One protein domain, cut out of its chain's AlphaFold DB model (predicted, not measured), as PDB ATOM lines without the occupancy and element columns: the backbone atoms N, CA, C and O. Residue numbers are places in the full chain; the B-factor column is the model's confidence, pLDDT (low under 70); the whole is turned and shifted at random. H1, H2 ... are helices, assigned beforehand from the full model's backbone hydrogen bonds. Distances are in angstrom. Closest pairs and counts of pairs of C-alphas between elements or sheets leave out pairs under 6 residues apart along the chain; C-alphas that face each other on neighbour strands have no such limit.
ATOM      1  N   PRO A  51      13.647  16.197  -5.244       93.19
ATOM      2  CA  PRO A  51      12.251  16.348  -4.820       93.19
ATOM      3  C   PRO A  51      12.062  17.119  -3.505       93.19
ATOM      4  O   PRO A  51      11.091  17.862  -3.360       93.19
ATOM      5  N   LEU A  52      12.979  16.975  -2.540       93.62
ATOM      6  CA  LEU A  52      12.936  17.749  -1.294       93.62
ATOM      7  C   LEU A  52      13.246  19.229  -1.539       93.62
ATOM      8  O   LEU A  52      12.564  20.094  -0.983       93.62
ATOM      9  N   ASP A  53      14.242  19.516  -2.378       94.62
ATOM     10  CA  ASP A  53      14.606  20.882  -2.755       94.62
ATOM     11  C   ASP A  53      13.457  21.567  -3.524       94.62
ATOM     12  O   ASP A  53      13.070  22.689  -3.191       94.62
ATOM     13  N   GLU A  54      12.857  20.881  -4.501       95.00
ATOM     14  CA  GLU A  54      11.715  21.376  -5.282       95.00
ATOM     15  C   GLU A  54      10.488  21.624  -4.405       95.00
ATOM     16  O   GLU A  54       9.848  22.672  -4.524       95.00
ATOM     17  N   HIS A  55      10.175  20.709  -3.482       95.12
ATOM     18  CA  HIS A  55       9.064  20.891  -2.551       95.12
ATOM     19  C   HIS A  55       9.294  22.101  -1.638       95.12
ATOM     20  O   HIS A  55       8.390  22.916  -1.453       95.12
ATOM     21  N   MET A  56      10.510  22.253  -1.105       95.31
ATOM     22  CA  MET A  56      10.878  23.393  -0.267       95.31
ATOM     23  C   MET A  56      10.728  24.720  -1.022       95.31
ATOM     24  O   MET A  56      10.099  25.651  -0.514       95.31
ATOM     25  N   LEU A  57      11.277  24.812  -2.237       95.00
ATOM     26  CA  LEU A  57      11.212  26.023  -3.057       95.00
ATOM     27  C   LEU A  57       9.781  26.337  -3.513       95.00
ATOM     28  O   LEU A  57       9.349  27.485  -3.419       95.00
ATOM     29  N   SER A  58       9.013  25.323  -3.911       94.50
ATOM     30  CA  SER A  58       7.598  25.473  -4.272       94.50
ATOM     31  C   SER A  58       6.762  25.955  -3.089       94.50
ATOM     32  O   SER A  58       5.903  26.820  -3.241       94.50
ATOM     33  N   TYR A  59       7.025  25.444  -1.883       94.56
ATOM     34  CA  TYR A  59       6.317  25.868  -0.677       94.56
ATOM     35  C   TYR A  59       6.600  27.337  -0.336       94.56
ATOM     36  O   TYR A  59       5.681  28.078   0.017       94.56
ATOM     37  N   LEU A  60       7.855  27.779  -0.476       93.25
ATOM     38  CA  LEU A  60       8.240  29.184  -0.305       93.25
ATOM     39  C   LEU A  60       7.567  30.094  -1.338       93.25
ATOM     40  O   LEU A  60       7.025  31.136  -0.967       93.25
ATOM     41  N   MET A  61       7.566  29.676  -2.605       91.94
ATOM     42  CA  MET A  61       6.927  30.400  -3.701       91.94
ATOM     43  C   MET A  61       5.412  30.519  -3.487       91.94
ATOM     44  O   MET A  61       4.879  31.620  -3.514       91.94
ATOM     45  N   ASN A  62       4.725  29.420  -3.161       93.25
ATOM     46  CA  ASN A  62       3.273  29.400  -2.933       93.25
ATOM     47  C   ASN A  62       2.827  30.251  -1.737       93.25
ATOM     48  O   ASN A  62       1.667  30.653  -1.646       93.25
ATOM     49  N   LYS A  63       3.726  30.492  -0.781       92.94
ATOM     50  CA  LYS A  63       3.472  31.359   0.373       92.94
ATOM     51  C   LYS A  63       3.919  32.802   0.142       92.94
ATOM     52  O   LYS A  63       3.855  33.580   1.090       92.94
ATOM     53  N   ASN A  64       4.329  33.149  -1.082       89.06
ATOM     54  CA  ASN A  64       4.797  34.476  -1.480       89.06
ATOM     55  C   ASN A  64       5.823  35.038  -0.489       89.06
ATOM     56  O   ASN A  64       5.710  36.168  -0.025       89.06
ATOM     57  N   ALA A  65       6.794  34.214  -0.098       84.06
ATOM     58  CA  ALA A  65       7.829  34.618   0.835       84.06
ATOM     59  C   ALA A  65       8.795  35.595   0.147       84.06
ATOM     60  O   ALA A  65       9.575  35.185  -0.713       84.06
ATOM     61  N   THR A  66       8.770  36.865   0.536       81.25
ATOM     62  CA  THR A  66       9.542  37.941  -0.110       81.25
ATOM     63  C   THR A  66      10.776  38.359   0.678       81.25
ATOM     64  O   THR A  66      11.732  38.884   0.110       81.25
ATOM     65  N   SER A  67      10.789  38.113   1.991       83.62
ATOM     66  CA  SER A  67      11.879  38.523   2.877       83.62
ATOM     67  C   SER A  67      12.546  37.363   3.607       83.62
ATOM     68  O   SER A  67      11.917  36.357   3.922       83.62
ATOM     69  N   CYS A  68      13.814  37.540   3.998       84.06
ATOM     70  CA  CYS A  68      14.571  36.538   4.760       84.06
ATOM     71  C   CYS A  68      13.849  36.109   6.054       84.06
ATOM     72  O   CYS A  68      13.918  34.948   6.471       84.06
ATOM     73  N   ARG A  69      13.134  37.045   6.697       85.38
ATOM     74  CA  ARG A  69      12.318  36.765   7.885       85.38
ATOM     75  C   ARG A  69      11.115  35.889   7.535       85.38
ATOM     76  O   ARG A  69      10.831  34.945   8.271       85.38
ATOM     77  N   GLU A  70      10.450  36.166   6.419       89.56
ATOM     78  CA  GLU A  70       9.347  35.351   5.905       89.56
ATOM     79  C   GLU A  70       9.817  33.961   5.487       89.56
ATOM     80  O   GLU A  70       9.209  32.989   5.923       89.56
ATOM     81  N   HIS A  71      10.935  33.826   4.761       88.12
ATOM     82  CA  HIS A  71      11.509  32.511   4.426       88.12
ATOM     83  C   HIS A  71      11.752  31.688   5.687       88.12
ATOM     84  O   HIS A  71      11.341  30.535   5.791       88.12
ATOM     85  N   THR A  72      12.349  32.313   6.699       90.75
ATOM     86  CA  THR A  72      12.626  31.690   7.996       90.75
ATOM     87  C   THR A  72      11.350  31.265   8.729       90.75
ATOM     88  O   THR A  72      11.318  30.197   9.350       90.75
ATOM     89  N   ALA A  73      10.298  32.084   8.695       93.38
ATOM     90  CA  ALA A  73       9.014  31.763   9.309       93.38
ATOM     91  C   ALA A  73       8.298  30.630   8.557       93.38
ATOM     92  O   ALA A  73       7.867  29.656   9.176       93.38
ATOM     93  N   ILE A  74       8.246  30.714   7.229       94.62
ATOM     94  CA  ILE A  74       7.547  29.775   6.349       94.62
ATOM     95  C   ILE A  74       8.219  28.403   6.364       94.62
ATOM     96  O   ILE A  74       7.518  27.404   6.510       94.62
ATOM     97  N   LEU A  75       9.552  28.324   6.346       94.62
ATOM     98  CA  LEU A  75      10.267  27.053   6.550       94.62
ATOM     99  C   LEU A  75      10.000  26.465   7.943       94.62
ATOM    100  O   LEU A  75       9.905  25.248   8.115       94.62
ATOM    101  N   GLY A  76       9.830  27.321   8.953       93.62
ATOM    102  CA  GLY A  76       9.409  26.895  10.288       93.62
ATOM    103  C   GLY A  76       7.998  26.301  10.329       93.62
ATOM    104  O   GLY A  76       7.738  25.434  11.160       93.62
ATOM    105  N   LEU A  77       7.099  26.740   9.445       95.69
ATOM    106  CA  LEU A  77       5.768  26.154   9.282       95.69
ATOM    107  C   LEU A  77       5.829  24.863   8.465       95.69
ATOM    108  O   LEU A  77       5.282  23.856   8.900       95.69
ATOM    109  N   MET A  78       6.547  24.876   7.339       96.25
ATOM    110  CA  MET A  78       6.747  23.720   6.459       96.25
ATOM    111  C   MET A  78       7.265  22.513   7.241       96.25
ATOM    112  O   MET A  78       6.691  21.439   7.185       96.25
ATOM    113  N   THR A  79       8.295  22.703   8.068       93.81
ATOM    114  CA  THR A  79       8.898  21.605   8.843       93.81
ATOM    115  C   THR A  79       7.965  20.969   9.878       93.81
ATOM    116  O   THR A  79       8.243  19.880  10.379       93.81
ATOM    117  N   LYS A  80       6.839  21.618  10.190       93.94
ATOM    118  CA  LYS A  80       5.812  21.087  11.089       93.94
ATOM    119  C   LYS A  80       4.718  20.321  10.350       93.94
ATOM    120  O   LYS A  80       4.015  19.559  11.021       93.94
ATOM    121  N   THR A  81       4.577  20.486   9.033       94.88
ATOM    122  CA  THR A  81       3.500  19.852   8.265       94.88
ATOM    123  C   THR A  81       3.707  18.336   8.164       94.88
ATOM    124  O   THR A  81       4.849  17.862   8.113       94.88
ATOM    125  N   PRO A  82       2.627  17.537   8.192       94.00
ATOM    126  CA  PRO A  82       2.728  16.088   8.032       94.00
ATOM    127  C   PRO A  82       3.246  15.701   6.641       94.00
ATOM    128  O   PRO A  82       3.994  14.731   6.523       94.00
ATOM    129  N   GLU A  83       2.927  16.485   5.609       94.06
ATOM    130  CA  GLU A  83       3.396  16.278   4.238       94.06
ATOM    131  C   GLU A  83       4.922  16.370   4.158       94.06
ATOM    132  O   GLU A  83       5.558  15.483   3.593       94.06
ATOM    133  N   TRP A  84       5.525  17.381   4.795       93.56
ATOM    134  CA  TRP A  84       6.980  17.526   4.833       93.56
ATOM    135  C   TRP A  84       7.651  16.346   5.531       93.56
ATOM    136  O   TRP A  84       8.650  15.820   5.041       93.56
ATOM    137  N   ARG A  85       7.096  15.891   6.662       92.31
ATOM    138  CA  ARG A  85       7.631  14.720   7.374       92.31
ATOM    139  C   ARG A  85       7.569  13.481   6.493       92.31
ATOM    140  O   ARG A  85       8.562  12.771   6.399       92.31
ATOM    141  N   LYS A  86       6.435  13.248   5.822       92.69
ATOM    142  CA  LYS A  86       6.265  12.127   4.891       92.69
ATOM    143  C   LYS A  86       7.292  12.190   3.757       92.69
ATOM    144  O   LYS A  86       7.938  11.185   3.488       92.69
ATOM    145  N   MET A  87       7.496  13.363   3.159       92.06
ATOM    146  CA  MET A  87       8.513  13.576   2.122       92.06
ATOM    147  C   MET A  87       9.930  13.302   2.636       92.06
ATOM    148  O   MET A  87      10.695  12.611   1.968       92.06
ATOM    149  N   CYS A  88      10.271  13.788   3.834       91.19
ATOM    150  CA  CYS A  88      11.567  13.510   4.455       91.19
ATOM    151  C   CYS A  88      11.776  12.007   4.652       91.19
ATOM    152  O   CYS A  88      12.824  11.505   4.287       91.19
ATOM    153  N   PHE A  89      10.780  11.273   5.156       89.25
ATOM    154  CA  PHE A  89      10.912   9.826   5.345       89.25
ATOM    155  C   PHE A  89      11.057   9.052   4.031       89.25
ATOM    156  O   PHE A  89      11.809   8.084   3.991       89.25
ATOM    157  N   ILE A  90      10.365   9.469   2.964       90.00
ATOM    158  CA  ILE A  90      10.455   8.820   1.647       90.00
ATOM    159  C   ILE A  90      11.841   9.024   1.031       90.00
ATOM    160  O   ILE A  90      12.433   8.083   0.512       90.00
ATOM    161  N   HIS A  91      12.357  10.252   1.075       86.19
ATOM    162  CA  HIS A  91      13.603  10.605   0.391       86.19
ATOM    163  C   HIS A  91      14.850  10.496   1.267       86.19
ATOM    164  O   HIS A  91      15.963  10.601   0.758       86.19
ATOM    165  N   ASN A  92      14.669  10.338   2.573       84.69
ATOM    166  CA  ASN A  92      15.740  10.318   3.551       84.69
ATOM    167  C   ASN A  92      15.347   9.476   4.786       84.69
ATOM    168  O   ASN A  92      15.123  10.011   5.881       84.69
ATOM    169  N   PRO A  93      15.230   8.147   4.618       81.50
ATOM    170  CA  PRO A  93      14.789   7.256   5.688       81.50
ATOM    171  C   PRO A  93      15.786   7.173   6.854       81.50
ATOM    172  O   PRO A  93      15.370   6.899   7.978       81.50
ATOM    173  N   GLU A  94      17.077   7.427   6.613       81.19
ATOM    174  CA  GLU A  94      18.138   7.272   7.618       81.19
ATOM    175  C   GLU A  94      18.243   8.467   8.573       81.19
ATOM    176  O   GLU A  94      18.325   8.284   9.788       81.19
ATOM    177  N   ASP A  95      18.204   9.697   8.053       77.50
ATOM    178  CA  ASP A  95      18.367  10.904   8.876       77.50
ATOM    179  C   ASP A  95      17.041  11.474   9.404       77.50
ATOM    180  O   ASP A  95      17.035  12.380  10.249       77.50
ATOM    181  N   GLY A  96      15.909  10.948   8.930       82.56
ATOM    182  CA  GLY A  96      14.577  11.294   9.408       82.56
ATOM    183  C   GLY A  96      14.150  12.725   9.061       82.56
ATOM    184  O   GLY A  96      14.330  13.212   7.947       82.56
ATOM    185  N   ILE A  97      13.505  13.407  10.013       86.19
ATOM    186  CA  ILE A  97      12.874  14.711   9.757       86.19
ATOM    187  C   ILE A  97      13.936  15.808   9.622       86.19
ATOM    188  O   ILE A  97      14.682  16.114  10.557       86.19
ATOM    189  N   ILE A  98      13.935  16.484   8.474       89.75
ATOM    190  CA  ILE A  98      14.784  17.647   8.228       89.75
ATOM    191  C   ILE A  98      14.300  18.829   9.074       89.75
ATOM    192  O   ILE A  98      13.161  19.286   8.959       89.75
ATOM    193  N   SER A  99      15.198  19.351   9.913       90.31
ATOM    194  CA  SER A  99      14.926  20.507  10.764       90.31
ATOM    195  C   SER A  99      14.909  21.820   9.976       90.31
ATOM    196  O   SER A  99      15.533  21.951   8.921       90.31
ATOM    197  N   LYS A 100      14.267  22.848  10.547       92.94
ATOM    198  CA  LYS A 100      14.254  24.211   9.989       92.94
ATOM    199  C   LYS A 100      15.661  24.732   9.678       92.94
ATOM    200  O   LYS A 100      15.869  25.340   8.636       92.94
ATOM    201  N   SER A 101      16.616  24.499  10.579       89.50
ATOM    202  CA  SER A 101      18.001  24.957  10.405       89.50
ATOM    203  C   SER A 101      18.675  24.277   9.208       89.50
ATOM    204  O   SER A 101      19.278  24.953   8.376       89.50
ATOM    205  N   LYS A 102      18.485  22.957   9.047       90.94
ATOM    206  CA  LYS A 102      18.986  22.218   7.877       90.94
ATOM    207  C   LYS A 102      18.368  22.746   6.576       90.94
ATOM    208  O   LYS A 102      19.094  22.941   5.608       90.94
ATOM    209  N   ALA A 103      17.061  23.021   6.567       92.19
ATOM    210  CA  ALA A 103      16.371  23.579   5.400       92.19
ATOM    211  C   ALA A 103      16.877  24.982   5.024       92.19
ATOM    212  O   ALA A 103      17.128  25.255   3.855       92.19
ATOM    213  N   LEU A 104      17.115  25.851   6.011       91.06
ATOM    214  CA  LEU A 104      17.705  27.174   5.780       91.06
ATOM    215  C   LEU A 104      19.118  27.083   5.198       91.06
ATOM    216  O   LEU A 104      19.432  27.772   4.229       91.06
ATOM    217  N   HIS A 105      19.956  26.211   5.761       90.50
ATOM    218  CA  HIS A 105      21.306  25.996   5.248       90.50
ATOM    219  C   HIS A 105      21.278  25.475   3.805       90.50
ATOM    220  O   HIS A 105      22.042  25.943   2.961       90.50
ATOM    221  N   ARG A 106      20.354  24.555   3.496       92.75
ATOM    222  CA  ARG A 106      20.167  24.043   2.137       92.75
ATOM    223  C   ARG A 106      19.696  25.121   1.166       92.75
ATOM    224  O   ARG A 106      20.261  25.222   0.085       92.75
ATOM    225  N   LEU A 107      18.739  25.965   1.547       91.62
ATOM    226  CA  LEU A 107      18.305  27.092   0.716       91.62
ATOM    227  C   LEU A 107      19.475  28.040   0.398       91.62
ATOM    228  O   LEU A 107      19.650  28.448  -0.749       91.62
ATOM    229  N   GLY A 108      20.312  28.345   1.397       89.31
ATOM    230  CA  GLY A 108      21.533  29.130   1.201       89.31
ATOM    231  C   GLY A 108      22.521  28.462   0.239       89.31
ATOM    232  O   GLY A 108      23.095  29.136  -0.615       89.31
ATOM    233  N   PHE A 109      22.672  27.139   0.336       90.56
ATOM    234  CA  PHE A 109      23.503  26.342  -0.566       90.56
ATOM    235  C   PHE A 109      22.991  26.393  -2.013       90.56
ATOM    236  O   PHE A 109      23.744  26.777  -2.902       90.56
ATOM    237  N   ILE A 110      21.708  26.084  -2.244       92.19
ATOM    238  CA  ILE A 110      21.090  26.121  -3.582       92.19
ATOM    239  C   ILE A 110      21.273  27.503  -4.206       92.19
ATOM    240  O   ILE A 110      21.652  27.617  -5.366       92.19
ATOM    241  N   LYS A 111      21.065  28.562  -3.420       89.31
ATOM    242  CA  LYS A 111      21.258  29.933  -3.886       89.31
ATOM    243  C   LYS A 111      22.708  30.214  -4.287       89.31
ATOM    244  O   LYS A 111      22.937  30.818  -5.330       89.31
ATOM    245  N   LYS A 112      23.685  29.808  -3.470       88.56
ATOM    246  CA  LYS A 112      25.113  30.012  -3.769       88.56
ATOM    247  C   LYS A 112      25.500  29.356  -5.097       88.56
ATOM    248  O   LYS A 112      26.240  29.949  -5.871       88.56
ATOM    249  N   TYR A 113      24.954  28.173  -5.363       90.25
ATOM    250  CA  TYR A 113      25.291  27.356  -6.526       90.25
ATOM    251  C   TYR A 113      24.235  27.406  -7.640       90.25
ATOM    252  O   TYR A 113      24.272  26.595  -8.557       90.25
ATOM    253  N   GLN A 114      23.322  28.387  -7.630       91.12
ATOM    254  CA  GLN A 114      22.212  28.502  -8.595       91.12
ATOM    255  C   GLN A 114      22.658  28.651 -10.061       91.12
ATOM    256  O   GLN A 114      21.847  28.561 -10.981       91.12
ATOM    257  N   ASN A 115      23.937  28.951 -10.290       89.19
ATOM    258  CA  ASN A 115      24.526  29.090 -11.619       89.19
ATOM    259  C   ASN A 115      25.203  27.810 -12.118       89.19
ATOM    260  O   ASN A 115      25.644  27.773 -13.263       89.19
ATOM    261  N   GLU A 116      25.275  26.779 -11.282       89.12
ATOM    262  CA  GLU A 116      25.935  25.519 -11.590       89.12
ATOM    263  C   GLU A 116      24.922  24.460 -12.020       89.12
ATOM    264  O   GLU A 116      23.762  24.478 -11.599       89.12
ATOM    265  N   ALA A 117      25.380  23.515 -12.847       74.69
ATOM    266  CA  ALA A 117      24.572  22.467 -13.470       74.69
ATOM    267  C   ALA A 117      23.568  21.744 -12.536       74.69
ATOM    268  O   ALA A 117      22.448  21.517 -12.995       74.69
ATOM    269  N   PRO A 118      23.848  21.449 -11.244       84.75
ATOM    270  CA  PRO A 118      22.823  20.875 -10.367       84.75
ATOM    271  C   PRO A 118      21.626  21.760 -10.057       84.75
ATOM    272  O   PRO A 118      20.573  21.230  -9.717       84.75
ATOM    273  N   PHE A 119      21.780  23.081 -10.093       89.62
ATOM    274  CA  PHE A 119      20.810  24.012  -9.513       89.62
ATOM    275  C   PHE A 119      20.311  25.061 -10.504       89.62
ATOM    276  O   PHE A 119      19.553  25.947 -10.114       89.62
ATOM    277  N   VAL A 120      20.656  24.948 -11.792       88.81
ATOM    278  CA  VAL A 120      20.122  25.843 -12.835       88.81
ATOM    279  C   VAL A 120      18.588  25.839 -12.835       88.81
ATOM    280  O   VAL A 120      17.975  26.892 -13.007       88.81
ATOM    281  N   TRP A 121      17.960  24.689 -12.566       92.50
ATOM    282  CA  TRP A 121      16.502  24.561 -12.452       92.50
ATOM    283  C   TRP A 121      15.913  25.408 -11.313       92.50
ATOM    284  O   TRP A 121      14.787  25.890 -11.424       92.50
ATOM    285  N   ALA A 122      16.668  25.636 -10.233       91.94
ATOM    286  CA  ALA A 122      16.204  26.388  -9.072       91.94
ATOM    287  C   ALA A 122      16.107  27.894  -9.353       91.94
ATOM    288  O   ALA A 122      15.450  28.614  -8.602       91.94
ATOM    289  N   ARG A 123      16.716  28.387 -10.443       90.06
ATOM    290  CA  ARG A 123      16.690  29.809 -10.816       90.06
ATOM    291  C   ARG A 123      15.280  30.346 -11.024       90.06
ATOM    292  O   ARG A 123      15.018  31.473 -10.620       90.06
ATOM    293  N   SER A 124      14.373  29.570 -11.620       89.25
ATOM    294  CA  SER A 124      12.986  30.008 -11.825       89.25
ATOM    295  C   SER A 124      12.300  30.281 -10.484       89.25
ATOM    296  O   SER A 124      11.768  31.369 -10.282       89.25
ATOM    297  N   TYR A 125      12.429  29.366  -9.521       89.69
ATOM    298  CA  TYR A 125      11.924  29.546  -8.161       89.69
ATOM    299  C   TYR A 125      12.598  30.717  -7.446       89.69
ATOM    300  O   TYR A 125      11.922  31.588  -6.902       89.69
ATOM    301  N   LEU A 126      13.933  30.763  -7.461       89.38
ATOM    302  CA  LEU A 126      14.700  31.799  -6.772       89.38
ATOM    303  C   LEU A 126      14.435  33.191  -7.344       89.38
ATOM    304  O   LEU A 126      14.392  34.145  -6.577       89.38
ATOM    305  N   SER A 127      14.180  33.315  -8.649       86.75
ATOM    306  CA  SER A 127      13.818  34.591  -9.271       86.75
ATOM    307  C   SER A 127      12.493  35.146  -8.753       86.75
ATOM    308  O   SER A 127      12.373  36.358  -8.629       86.75
ATOM    309  N   VAL A 128      11.530  34.281  -8.407       84.31
ATOM    310  CA  VAL A 128      10.236  34.666  -7.818       84.31
ATOM    311  C   VAL A 128      10.391  34.978  -6.329       84.31
ATOM    312  O   VAL A 128       9.864  35.968  -5.831       84.31
ATOM    313  N   ILE A 129      11.166  34.156  -5.621       82.25
ATOM    314  CA  ILE A 129      11.418  34.292  -4.182       82.25
ATOM    315  C   ILE A 129      12.276  35.538  -3.870       82.25
ATOM    316  O   ILE A 129      12.119  36.145  -2.812       82.25
ATOM    317  N   ASP A 130      13.171  35.938  -4.783       77.94
ATOM    318  CA  ASP A 130      14.066  37.098  -4.653       77.94
ATOM    319  C   ASP A 130      13.593  38.334  -5.442       77.94
ATOM    320  O   ASP A 130      14.374  39.260  -5.642       77.94
ATOM    321  N   GLN A 131      12.324  38.415  -5.874       68.62
ATOM    322  CA  GLN A 131      11.831  39.589  -6.628       68.62
ATOM    323  C   GLN A 131      12.013  40.918  -5.880       68.62
ATOM    324  O   GLN A 131      12.118  41.971  -6.503       68.62
ATOM    325  N   HIS A 132      12.105  40.881  -4.550       61.66
ATOM    326  CA  HIS A 132      12.340  42.063  -3.721       61.66
ATOM    327  C   HIS A 132      13.825  42.327  -3.415       61.66
ATOM    328  O   HIS A 132      14.139  43.213  -2.621       61.66
ATOM    329  N   GLY A 133      14.750  41.569  -4.011       57.91
ATOM    330  CA  GLY A 133      16.196  41.775  -3.893       57.91
ATOM    331  C   GLY A 133      16.765  41.542  -2.490       57.91
ATOM    332  O   GLY A 133      17.904  41.926  -2.206       57.91
ATOM    333  N   VAL A 134      15.994  40.924  -1.590       59.62
ATOM    334  CA  VAL A 134      16.381  40.696  -0.186       59.62
ATOM    335  C   VAL A 134      17.608  39.788  -0.095       59.62
ATOM    336  O   VAL A 134      18.395  39.864   0.853       59.62
ATOM    337  N   PHE A 135      17.821  38.961  -1.113       56.75
ATOM    338  CA  PHE A 135      18.952  38.066  -1.210       56.75
ATOM    339  C   PHE A 135      20.064  38.597  -2.122       56.75
ATOM    340  O   PHE A 135      21.236  38.340  -1.817       56.75
ATOM    341  N   THR A 136      19.742  39.338  -3.185       50.41
ATOM    342  CA  THR A 136      20.724  39.932  -4.112       50.41
ATOM    343  C   THR A 136      21.497  41.090  -3.476       50.41
ATOM    344  O   THR A 136      22.720  41.160  -3.605       50.41
ATOM    345  N   ALA A 137      20.830  41.929  -2.671       48.59
ATOM    346  CA  ALA A 137      21.458  43.046  -1.955       48.59
ATOM    347  C   ALA A 137      22.548  42.600  -0.960       48.59
ATOM    348  O   ALA A 137      23.373  43.406  -0.528       48.59
ATOM    349  N   ARG A 138      22.556  41.316  -0.588       47.72
ATOM    350  CA  ARG A 138      23.490  40.744   0.380       47.72
ATOM    351  C   ARG A 138      24.712  40.087  -0.255       47.72
ATOM    352  O   ARG A 138      25.794  40.197   0.305       47.72
ATOM    353  N   ALA A 139      24.544  39.444  -1.412       43.94
ATOM    354  CA  ALA A 139      25.662  38.889  -2.178       43.94
ATOM    355  C   ALA A 139      26.563  40.015  -2.715       43.94
ATOM    356  O   ALA A 139      27.772  39.976  -2.518       43.94
TER     357      ALA A 139
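This is residues 51 to 139 of the 323 residues of an uncharacterized protein of Vitrella brassicaformis (strain CCMP3155) (UniProt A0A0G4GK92). H1 is the middle of a row of three helices, with H3 packed on its first residues and H5 beside it, while H2 and H4 make a V over one side of H1. H6, a short helix at the end of the printed part, touches no other helix. The 89 printed residues have six named helices in chain order, H1 to H6, and no named strand: the class is all helix. The whole is compact, with a radius of gyration of the C-alphas of 12.7 A and spans of 36 by 28 by 19 A.

H1, residues 51 to 62, begins at C-alpha 51 (12.251, 16.348, -4.820) and is 16.0 A long. H2, residues 68 to 78, is 15.1 A long, and H3, residues 82 to 91, is 14.4 A. H4, residues 100 to 112, is the longest at 18.5 A. H5 is residues 122 to 129. H6, residues 136 to 139, ends at C-alpha 139 (25.662, 38.889, -2.178).

The hub, H1, touches H5 at a shallow tilt of 23 degrees, the same way; their closest C-alphas, Met 61 and Ile 129, are 6.0 A apart. With residues 51 to 52 alone H1 touches H3, closest at C-alphas Leu 52 and Met 87, 7.0 A, at a shallow tilt of 27 degrees, opposite ways. With residues 56 to 60 alone it touches H2, closest at C-alphas Leu 60 and His 71, 6.6 A, at a steep tilt of 61 degrees. H4 touches H2 with residues 100 to 104 alone, closest at C-alphas Lys 100 and Gly 76, 5.5 A, at a steep tilt of 52 degrees. In H1 to H5 every O i to N i+4 pair is within hydrogen-bond range; H6 is too short for one.

The C-alphas of Pro 93 and Ala 137, the two farthest apart, are 37.2 A apart. The printed part has no cut and no long link. Residues 131 to 139 have pLDDT under 70.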